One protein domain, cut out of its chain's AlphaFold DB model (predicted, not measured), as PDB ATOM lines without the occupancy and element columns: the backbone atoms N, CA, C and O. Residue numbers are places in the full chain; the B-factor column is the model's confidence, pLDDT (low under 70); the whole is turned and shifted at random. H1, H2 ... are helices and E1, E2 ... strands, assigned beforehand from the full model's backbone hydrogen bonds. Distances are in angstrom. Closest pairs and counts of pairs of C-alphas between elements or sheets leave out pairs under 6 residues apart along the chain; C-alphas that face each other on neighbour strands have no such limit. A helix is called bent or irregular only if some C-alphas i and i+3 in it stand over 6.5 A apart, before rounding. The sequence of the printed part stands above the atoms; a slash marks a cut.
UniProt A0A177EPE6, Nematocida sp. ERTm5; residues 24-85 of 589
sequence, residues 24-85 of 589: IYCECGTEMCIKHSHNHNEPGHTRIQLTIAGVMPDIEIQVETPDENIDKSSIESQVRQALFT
ATOM      1  N   ILE A  24      50.799  20.350 -36.287       91.75
ATOM      2  CA  ILE A  24      51.518  21.184 -37.240       91.75
ATOM      3  C   ILE A  24      50.913  20.936 -38.620       91.75
ATOM      4  O   ILE A  24      50.859  19.796 -39.092       91.75
ATOM      5  N   TYR A  25      50.470  22.009 -39.263       91.19
ATOM      6  CA  TYR A  25      49.918  22.003 -40.608       91.19
ATOM      7  C   TYR A  25      50.880  22.701 -41.568       91.19
ATOM      8  O   TYR A  25      51.296  23.839 -41.348       91.19
ATOM      9  N   CYS A  26      51.268  21.999 -42.625       87.88
ATOM     10  CA  CYS A  26      52.142  22.523 -43.665       87.88
ATOM     11  C   CYS A  26      51.314  23.067 -44.833       87.88
ATOM     12  O   CYS A  26      50.257  22.522 -45.145       87.88
ATOM     13  N   GLU A  27      51.804  24.102 -45.516       86.12
ATOM     14  CA  GLU A  27      51.101  24.700 -46.659       86.12
ATOM     15  C   GLU A  27      50.858  23.731 -47.830       86.12
ATOM     16  O   GLU A  27      49.944  23.953 -48.619       86.12
ATOM     17  N   CYS A  28      51.603  22.622 -47.905       82.62
ATOM     18  CA  CYS A  28      51.365  21.543 -48.868       82.62
ATOM     19  C   CYS A  28      50.193  20.608 -48.489       82.62
ATOM     20  O   CYS A  28      49.907  19.656 -49.210       82.62
ATOM     21  N   GLY A  29      49.534  20.839 -47.347       82.38
ATOM     22  CA  GLY A  29      48.394  20.055 -46.865       82.38
ATOM     23  C   GLY A  29      48.740  18.914 -45.901       82.38
ATOM     24  O   GLY A  29      47.831  18.234 -45.410       82.38
ATOM     25  N   THR A  30      50.024  18.697 -45.597       85.62
ATOM     26  CA  THR A  30      50.476  17.669 -44.645       85.62
ATOM     27  C   THR A  30      50.155  18.068 -43.202       85.62
ATOM     28  O   THR A  30      50.580  19.116 -42.720       85.62
ATOM     29  N   GLU A  31      49.434  17.191 -42.499       90.69
ATOM     30  CA  GLU A  31      49.114  17.307 -41.068       90.69
ATOM     31  C   GLU A  31      50.058  16.431 -40.245       90.69
ATOM     32  O   GLU A  31      50.256  15.260 -40.580       90.69
ATOM     33  N   MET A  32      50.620  16.951 -39.158       91.56
ATOM     34  CA  MET A  32      51.572  16.221 -38.316       91.56
ATOM     35  C   MET A  32      51.330  16.496 -36.846       91.56
ATOM     36  O   MET A  32      51.133  17.635 -36.453       91.56
ATOM     37  N   CYS A  33      51.445  15.478 -36.004       91.31
ATOM     38  CA  CYS A  33      51.637  15.742 -34.586       91.31
ATOM     39  C   CYS A  33      53.054  16.255 -34.317       91.31
ATOM     40  O   CYS A  33      53.971  16.011 -35.105       91.31
ATOM     41  N   ILE A  34      53.259  16.864 -33.147       88.19
ATOM     42  CA  ILE A  34      54.568  17.368 -32.699       88.19
ATOM     43  C   ILE A  34      55.665  16.301 -32.855       88.19
ATOM     44  O   ILE A  34      56.748  16.590 -33.362       88.19
ATOM     45  N   LYS A  35      55.367  15.040 -32.507       86.69
ATOM     46  CA  LYS A  35      56.325  13.926 -32.615       86.69
ATOM     47  C   LYS A  35      56.725  13.582 -34.048       86.69
ATOM     48  O   LYS A  35      57.835  13.115 -34.241       86.69
ATOM     49  N   HIS A  36      55.848  13.786 -35.028       87.94
ATOM     50  CA  HIS A  36      56.115  13.474 -36.438       87.94
ATOM     51  C   HIS A  36      56.446  14.714 -37.276       87.94
ATOM     52  O   HIS A  36      56.546  14.607 -38.492       87.94
ATOM     53  N   SER A  37      56.657  15.868 -36.642       85.31
ATOM     54  CA  SER A  37      57.064  17.113 -37.309       85.31
ATOM     55  C   SER A  37      58.343  16.964 -38.138       85.31
ATOM     56  O   SER A  37      58.444  17.512 -39.230       85.31
ATOM     57  N   HIS A  38      59.293  16.164 -37.648       82.88
ATOM     58  CA  HIS A  38      60.562  15.892 -38.318       82.88
ATOM     59  C   HIS A  38      60.431  14.987 -39.554       82.88
ATOM     60  O   HIS A  38      61.364  14.924 -40.348       82.88
ATOM     61  N   ASN A  39      59.290  14.314 -39.746       79.12
ATOM     62  CA  ASN A  39      59.070  13.423 -40.890       79.12
ATOM     63  C   ASN A  39      58.738  14.179 -42.187       79.12
ATOM     64  O   ASN A  39      58.650  13.550 -43.237       79.12
ATOM     65  N   HIS A  40      58.516  15.496 -42.120       80.69
ATOM     66  CA  HIS A  40      58.226  16.352 -43.274       80.69
ATOM     67  C   HIS A  40      59.004  17.663 -43.156       80.69
ATOM     68  O   HIS A  40      58.480  18.697 -42.714       80.69
ATOM     69  N   ASN A  41      60.281  17.617 -43.534       73.81
ATOM     70  CA  ASN A  41      61.194  18.750 -43.406       73.81
ATOM     71  C   ASN A  41      61.558  19.406 -44.745       73.81
ATOM     72  O   ASN A  41      62.700  19.802 -44.953       73.81
ATOM     73  N   GLU A  42      60.572  19.545 -45.634       78.75
ATOM     74  CA  GLU A  42      60.754  20.207 -46.928       78.75
ATOM     75  C   GLU A  42      61.285  21.647 -46.773       78.75
ATOM     76  O   GLU A  42      60.667  22.451 -46.049       78.75
ATOM     77  N   PRO A  43      62.421  21.989 -47.413       77.06
ATOM     78  CA  PRO A  43      62.972  23.337 -47.399       77.06
ATOM     79  C   PRO A  43      62.031  24.329 -48.090       77.06
ATOM     80  O   PRO A  43      61.568  24.100 -49.200       77.06
ATOM     81  N   GLY A  44      61.772  25.467 -47.447       79.50
ATOM     82  CA  GLY A  44      60.929  26.527 -48.012       79.50
ATOM     83  C   GLY A  44      59.430  26.368 -47.755       79.50
ATOM     84  O   GLY A  44      58.695  27.321 -47.982       79.50
ATOM     85  N   HIS A  45      58.982  25.228 -47.217       85.88
ATOM     86  CA  HIS A  45      57.593  25.068 -46.802       85.88
ATOM     87  C   HIS A  45      57.276  25.834 -45.516       85.88
ATOM     88  O   HIS A  45      57.891  25.625 -44.462       85.88
ATOM     89  N   THR A  46      56.228  26.646 -45.584       88.00
ATOM     90  CA  THR A  46      55.665  27.350 -44.432       88.00
ATOM     91  C   THR A  46      54.795  26.401 -43.608       88.00
ATOM     92  O   THR A  46      54.056  25.563 -44.141       88.00
ATOM     93  N   ARG A  47      54.884  26.512 -42.280       90.06
ATOM     94  CA  ARG A  47      54.158  25.662 -41.330       90.06
ATOM     95  C   ARG A  47      53.487  26.522 -40.265       90.06
ATOM     96  O   ARG A  47      54.066  27.506 -39.813       90.06
ATOM     97  N   ILE A  48      52.299  26.108 -39.854       92.25
ATOM     98  CA  ILE A  48      51.544  26.698 -38.745       92.25
ATOM     99  C   ILE A  48      51.257  25.624 -37.698       92.25
ATOM    100  O   ILE A  48      51.158  24.441 -38.029       92.25
ATOM    101  N   GLN A  49      51.105  26.029 -36.444       93.94
ATOM    102  CA  GLN A  49      50.645  25.165 -35.365       93.94
ATOM    103  C   GLN A  49      49.178  25.480 -35.056       93.94
ATOM    104  O   GLN A  49      48.793  26.636 -34.903       93.94
ATOM    105  N   LEU A  50      48.363  24.430 -35.009       92.06
ATOM    106  CA  LEU A  50      46.932  24.464 -34.749       92.06
ATOM    107  C   LEU A  50      46.653  23.768 -33.416       92.06
ATOM    108  O   LEU A  50      47.029  22.607 -33.226       92.06
ATOM    109  N   THR A  51      45.951  24.460 -32.524       90.75
ATOM    110  CA  THR A  51      45.502  23.922 -31.234       90.75
ATOM    111  C   THR A  51      44.000  24.133 -31.101       90.75
ATOM    112  O   THR A  51      43.492  25.194 -31.458       90.75
ATOM    113  N   ILE A  52      43.286  23.130 -30.588       85.75
ATOM    114  CA  ILE A  52      41.860  23.245 -30.274       85.75
ATOM    115  C   ILE A  52      41.665  23.232 -28.761       85.75
ATOM    116  O   ILE A  52      42.183  22.360 -28.067       85.75
ATOM    117  N   ALA A  53      40.879  24.186 -28.269       79.56
ATOM    118  CA  ALA A  53      40.360  24.205 -26.909       79.56
ATOM    119  C   ALA A  53      38.827  24.100 -26.923       79.56
ATOM    120  O   ALA A  53      38.171  24.518 -27.878       79.56
ATOM    121  N   GLY A  54      38.250  23.545 -25.857       72.69
ATOM    122  CA  GLY A  54      36.801  23.353 -25.729       72.69
ATOM    123  C   GLY A  54      36.315  21.974 -26.181       72.69
ATOM    124  O   GLY A  54      37.099  21.045 -26.372       72.69
ATOM    125  N   VAL A  55      34.994  21.826 -26.298       66.62
ATOM    126  CA  VAL A  55      34.327  20.566 -26.661       66.62
ATOM    127  C   VAL A  55      33.345  20.857 -27.782       66.62
ATOM    128  O   VAL A  55      32.619  21.843 -27.730       66.62
ATOM    129  N   MET A  56      33.295  19.982 -28.785       55.09
ATOM    130  CA  MET A  56      32.344  20.102 -29.888       55.09
ATOM    131  C   MET A  56      30.895  20.303 -29.387       55.09
ATOM    132  O   MET A  56      30.455  19.538 -28.523       55.09
ATOM    133  N   PRO A  57      30.129  21.271 -29.934       59.38
ATOM    134  CA  PRO A  57      30.456  22.141 -31.071       59.38
ATOM    135  C   PRO A  57      31.141  23.474 -30.705       59.38
ATOM    136  O   PRO A  57      31.483  24.253 -31.592       59.38
ATOM    137  N   ASP A  58      31.351  23.749 -29.425       74.25
ATOM    138  CA  ASP A  58      31.892  25.013 -28.930       74.25
ATOM    139  C   ASP A  58      33.421  24.914 -28.810       74.25
ATOM    140  O   ASP A  58      33.979  24.745 -27.722       74.25
ATOM    141  N   ILE A  59      34.100  24.957 -29.964       78.38
ATOM    142  CA  ILE A  59      35.566  24.893 -30.048       78.38
ATOM    143  C   ILE A  59      36.196  26.254 -30.366       78.38
ATOM    144  O   ILE A  59      35.748  26.994 -31.255       78.38
ATOM    145  N   GLU A  60      37.308  26.536 -29.700       84.44
ATOM    146  CA  GLU A  60      38.229  27.622 -30.021       84.44
ATOM    147  C   GLU A  60      39.428  27.052 -30.781       84.44
ATOM    148  O   GLU A  60      40.050  26.087 -30.337       84.44
ATOM    149  N   ILE A  61      39.736  27.629 -31.944       87.31
ATOM    150  CA  ILE A  61      40.876  27.232 -32.776       87.31
ATOM    151  C   ILE A  61      41.944  28.306 -32.611       87.31
ATOM    152  O   ILE A  61      41.678  29.476 -32.858       87.31
ATOM    153  N   GLN A  62      43.140  27.905 -32.196       91.12
ATOM    154  CA  GLN A  62      44.291  28.788 -32.041       91.12
ATOM    155  C   GLN A  62      45.311  28.491 -33.139       91.12
ATOM    156  O   GLN A  62      45.725  27.340 -33.307       91.12
ATOM    157  N   VAL A  63      45.713  29.533 -33.875       92.12
ATOM    158  CA  VAL A  63      46.720  29.458 -34.945       92.12
ATOM    159  C   VAL A  63      47.998  30.183 -34.519       92.12
ATOM    160  O   VAL A  63      48.056  31.417 -34.427       92.12
ATOM    161  N   GLU A  64      49.052  29.409 -34.297       92.12
ATOM    162  CA  GLU A  64      50.392  29.889 -33.973       92.12
ATOM    163  C   GLU A  64      51.284  29.831 -35.218       92.12
ATOM    164  O   GLU A  64      51.405  28.802 -35.883       92.12
ATOM    165  N   THR A  65      51.911  30.957 -35.554       88.19
ATOM    166  CA  THR A  65      52.815  31.075 -36.701       88.19
ATOM    167  C   THR A  65      53.859  32.163 -36.445       88.19
ATOM    168  O   THR A  65      53.506  33.188 -35.854       88.19
ATOM    169  N   PRO A  66      55.121  31.965 -36.873       80.81
ATOM    170  CA  PRO A  66      56.151  33.000 -36.822       80.81
ATOM    171  C   PRO A  66      55.997  34.071 -37.918       80.81
ATOM    172  O   PRO A  66      56.623  35.119 -37.816       80.81
ATOM    173  N   ASP A  67      55.197  33.821 -38.962       83.62
ATOM    174  CA  ASP A  67      54.948  34.777 -40.049       83.62
ATOM    175  C   ASP A  67      53.680  35.598 -39.777       83.62
ATOM    176  O   ASP A  67      52.564  35.069 -39.779       83.62
ATOM    177  N   GLU A  68      53.865  36.900 -39.545       81.12
ATOM    178  CA  GLU A  68      52.792  37.863 -39.271       81.12
ATOM    179  C   GLU A  68      51.909  38.158 -40.495       81.12
ATOM    180  O   GLU A  68      50.790  38.643 -40.331       81.12
ATOM    181  N   ASN A  69      52.358  37.838 -41.716       83.81
ATOM    182  CA  ASN A  69      51.587  38.081 -42.942       83.81
ATOM    183  C   ASN A  69      50.491  37.031 -43.186       83.81
ATOM    184  O   ASN A  69      49.712  37.150 -44.136       83.81
ATOM    185  N   ILE A  70      50.435  35.980 -42.367       85.06
ATOM    186  CA  ILE A  70      49.449  34.912 -42.498       85.06
ATOM    187  C   ILE A  70      48.126  35.338 -41.857       85.06
ATOM    188  O   ILE A  70      48.043  35.594 -40.656       85.06
ATOM    189  N   ASP A  71      47.059  35.326 -42.655       86.81
ATOM    190  CA  ASP A  71      45.696  35.569 -42.187       86.81
ATOM    191  C   ASP A  71      45.177  34.397 -41.336       86.81
ATOM    192  O   ASP A  71      44.628  33.410 -41.840       86.81
ATOM    193  N   LYS A  72      45.349  34.526 -40.016       89.69
ATOM    194  CA  LYS A  72      44.882  33.554 -39.017       89.69
ATOM    195  C   LYS A  72      43.367  33.360 -39.060       89.69
ATOM    196  O   LYS A  72      42.905  32.229 -38.946       89.69
ATOM    197  N   SER A  73      42.603  34.430 -39.292       85.75
ATOM    198  CA  SER A  73      41.135  34.383 -39.275       85.75
ATOM    199  C   SER A  73      40.568  33.534 -40.418       85.75
ATOM    200  O   SER A  73      39.638  32.747 -40.222       85.75
ATOM    201  N   SER A  74      41.185  33.621 -41.601       86.56
ATOM    202  CA  SER A  74      40.851  32.771 -42.747       86.56
ATOM    203  C   SER A  74      41.148  31.295 -42.471       86.56
ATOM    204  O   SER A  74      40.316  30.433 -42.761       86.56
ATOM    205  N   ILE A  75      42.298  30.989 -41.860       86.94
ATOM    206  CA  ILE A  75      42.675  29.613 -41.502       86.94
ATOM    207  C   ILE A  75      41.713  29.037 -40.460       86.94
ATOM    208  O   ILE A  75      41.218  27.927 -40.647       86.94
ATOM    209  N   GLU A  76      41.402  29.788 -39.400       87.31
ATOM    210  CA  GLU A  76      40.443  29.376 -38.368       87.31
ATOM    211  C   GLU A  76      39.083  29.029 -38.978       87.31
ATOM    212  O   GLU A  76      38.515  27.982 -38.667       87.31
ATOM    213  N   SER A  77      38.587  29.857 -39.904       82.50
ATOM    214  CA  SER A  77      37.338  29.599 -40.621       82.50
ATOM    215  C   SER A  77      37.401  28.329 -41.478       82.50
ATOM    216  O   SER A  77      36.449  27.549 -41.455       82.50
ATOM    217  N   GLN A  78      38.488  28.099 -42.221       83.38
ATOM    218  CA  GLN A  78      38.656  26.905 -43.062       83.38
ATOM    219  C   GLN A  78      38.804  25.620 -42.233       83.38
ATOM    220  O   GLN A  78      38.153  24.625 -42.536       83.38
ATOM    221  N   VAL A  79      39.598  25.640 -41.158       83.50
ATOM    222  CA  VAL A  79      39.752  24.500 -40.233       83.50
ATOM    223  C   VAL A  79      38.434  24.205 -39.525       83.50
ATOM    224  O   VAL A  79      38.022  23.048 -39.447       83.50
ATOM    225  N   ARG A  80      37.731  25.246 -39.055       81.38
ATOM    226  CA  ARG A  80      36.388  25.109 -38.485       81.38
ATOM    227  C   ARG A  80      35.467  24.456 -39.507       81.38
ATOM    228  O   ARG A  80      34.852  23.439 -39.213       81.38
ATOM    229  N   GLN A  81      35.418  24.980 -40.726       75.38
ATOM    230  CA  GLN A  81      34.611  24.393 -41.785       75.38
ATOM    231  C   GLN A  81      34.981  22.928 -42.028       75.38
ATOM    232  O   GLN A  81      34.078  22.108 -42.066       75.38
ATOM    233  N   ALA A  82      36.257  22.567 -42.120       73.94
ATOM    234  CA  ALA A  82      36.678  21.189 -42.362       73.94
ATOM    235  C   ALA A  82      36.296  20.225 -41.218       73.94
ATOM    236  O   ALA A  82      35.865  19.105 -41.478       73.94
ATOM    237  N   LEU A  83      36.372  20.668 -39.956       72.00
ATOM    238  CA  LEU A  83      36.005  19.859 -38.782       72.00
ATOM    239  C   LEU A  83      34.488  19.747 -38.555       72.00
ATOM    240  O   LEU A  83      34.013  18.719 -38.075       72.00
ATOM    241  N   PHE A  84      33.736  20.815 -38.850       65.81
ATOM    242  CA  PHE A  84      32.276  20.875 -38.681       65.81
ATOM    243  C   PHE A  84      31.502  20.441 -39.911       65.81
ATOM    244  O   PHE A  84      30.311  20.146 -39.802       65.81
ATOM    245  N   THR A  85      32.147  20.407 -41.074       54.03
ATOM    246  CA  THR A  85      31.607  19.674 -42.208       54.03
ATOM    247  C   THR A  85      31.609  18.224 -41.759       54.03
ATOM    248  O   THR A  85      32.685  17.670 -41.533       54.03
TER     249      THR A  85
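Overview. This is residues 24 to 85 of the 589 residues of a protein of Nematocida sp. ERTm5 (UniProt A0A177EPE6). A long hairpin of two strands, E3 and E4, is joined near the beginning of E3 by a small hairpin, E1 and E2, and together they form one twisted sheet, with helix H2 packed slantwise over E4 on one face and the short helix H1 over the small hairpin on the opposite face. The tip of the long hairpin and the loop after H1 mark the two far ends of the shape. The printed part has 62 residues, with four named strands and two named helices in the order E1, E2, H1, E3, E4, H2; the sheet's order is E2, E1, E3, E4, all antiparallel, and the class is mixed, helices and strands. The whole is only just compact, close to loose, with a radius of gyration of the C-alphas of 12.2 A, and it spans 36 by 26 by 18 A.

Along the chain. The longest strand, E3, is residues 47 to 55 and measures 25.2 A from C-alpha 47 at (54.158, 25.662, -41.330) to C-alpha 55 at (34.327, 20.566, -26.661). E4, residues 58 to 64, is 19.8 A long. The two short strands are E1, residues 24 to 26, 6.6 A long and beginning with C-alpha 24 at (51.518, 21.184, -37.240), and E2, residues 31 to 33, 7.1 A long. H1, residues 34 to 39, is 10.1 A long and irregular: C-alphas 35 and 38 are 7.4 A apart. H2, residues 72 to 84, is the longest helix, 17.9 A long, and ends with C-alpha 84 at (32.276, 20.875, -38.681).

Arrangement. In the sheet, E3 has staggered pairing, with E1 over its residues 47 to 49 and with E4 over its residues 49 to 55. E3 and E4 are a hairpin, antiparallel at 159 degrees, with N 51 and O 62 at 3.0 A and N 60 and O 53 at 2.9 A, both within hydrogen-bond range. E1 and E3 are antiparallel at 135 degrees, with N 25 and O 48 within hydrogen-bond range at 2.8 A. E1 and E2 are a hairpin, antiparallel at 154 degrees, with N 24 and O 32 within hydrogen-bond range at 2.7 A. E2 and E4 are the edge strands, and from edge to edge the strands' lines turn by 90 degrees. H2 and the sheet make two layers, a helix on one face of a sheet: H2 lies over E4 at a height over the sheet of 7.8 A and runs slantwise to the strands, at 41 degrees to E4 on the local plane. The closest C-alphas of E4 and H2 are those of Ile 61 and Glu 76, 6.0 A apart. E3 and H2 are near each other, with 5 pairs of C-alphas within 10 A. H1 is on the opposite face, also at a height of 7.8 A, over E2 and along the strands, at 10 degrees to E2 on the local plane. The closest C-alphas of E1 and H1 are those of Ile 24 and Ile 34, 6.7 A apart. E2, H1 and E3 form a split strand-helix-strand unit, two strands of one sheet with a helix between them in the chain and E1 between them in the sheet; its crossover is right-handed. H1 and H2 are apart. In H2 every O i to N i+4 pair is within hydrogen-bond range; in H1 0 of 2 are, beside 2 of 3 O i to N i+3 pairs.

Size, cuts and confidence. The two C-alphas farthest apart are those of Pro 43 and Pro 57, at 36.4 A. The printed part has no cut. No link is long; those from H1 to E3 and from E4 to H2 are short, with 7 residues each, and the others are tight. The mean pLDDT of the printed part is 82.7, with residues 55 to 57 and 84 to 85 under 70.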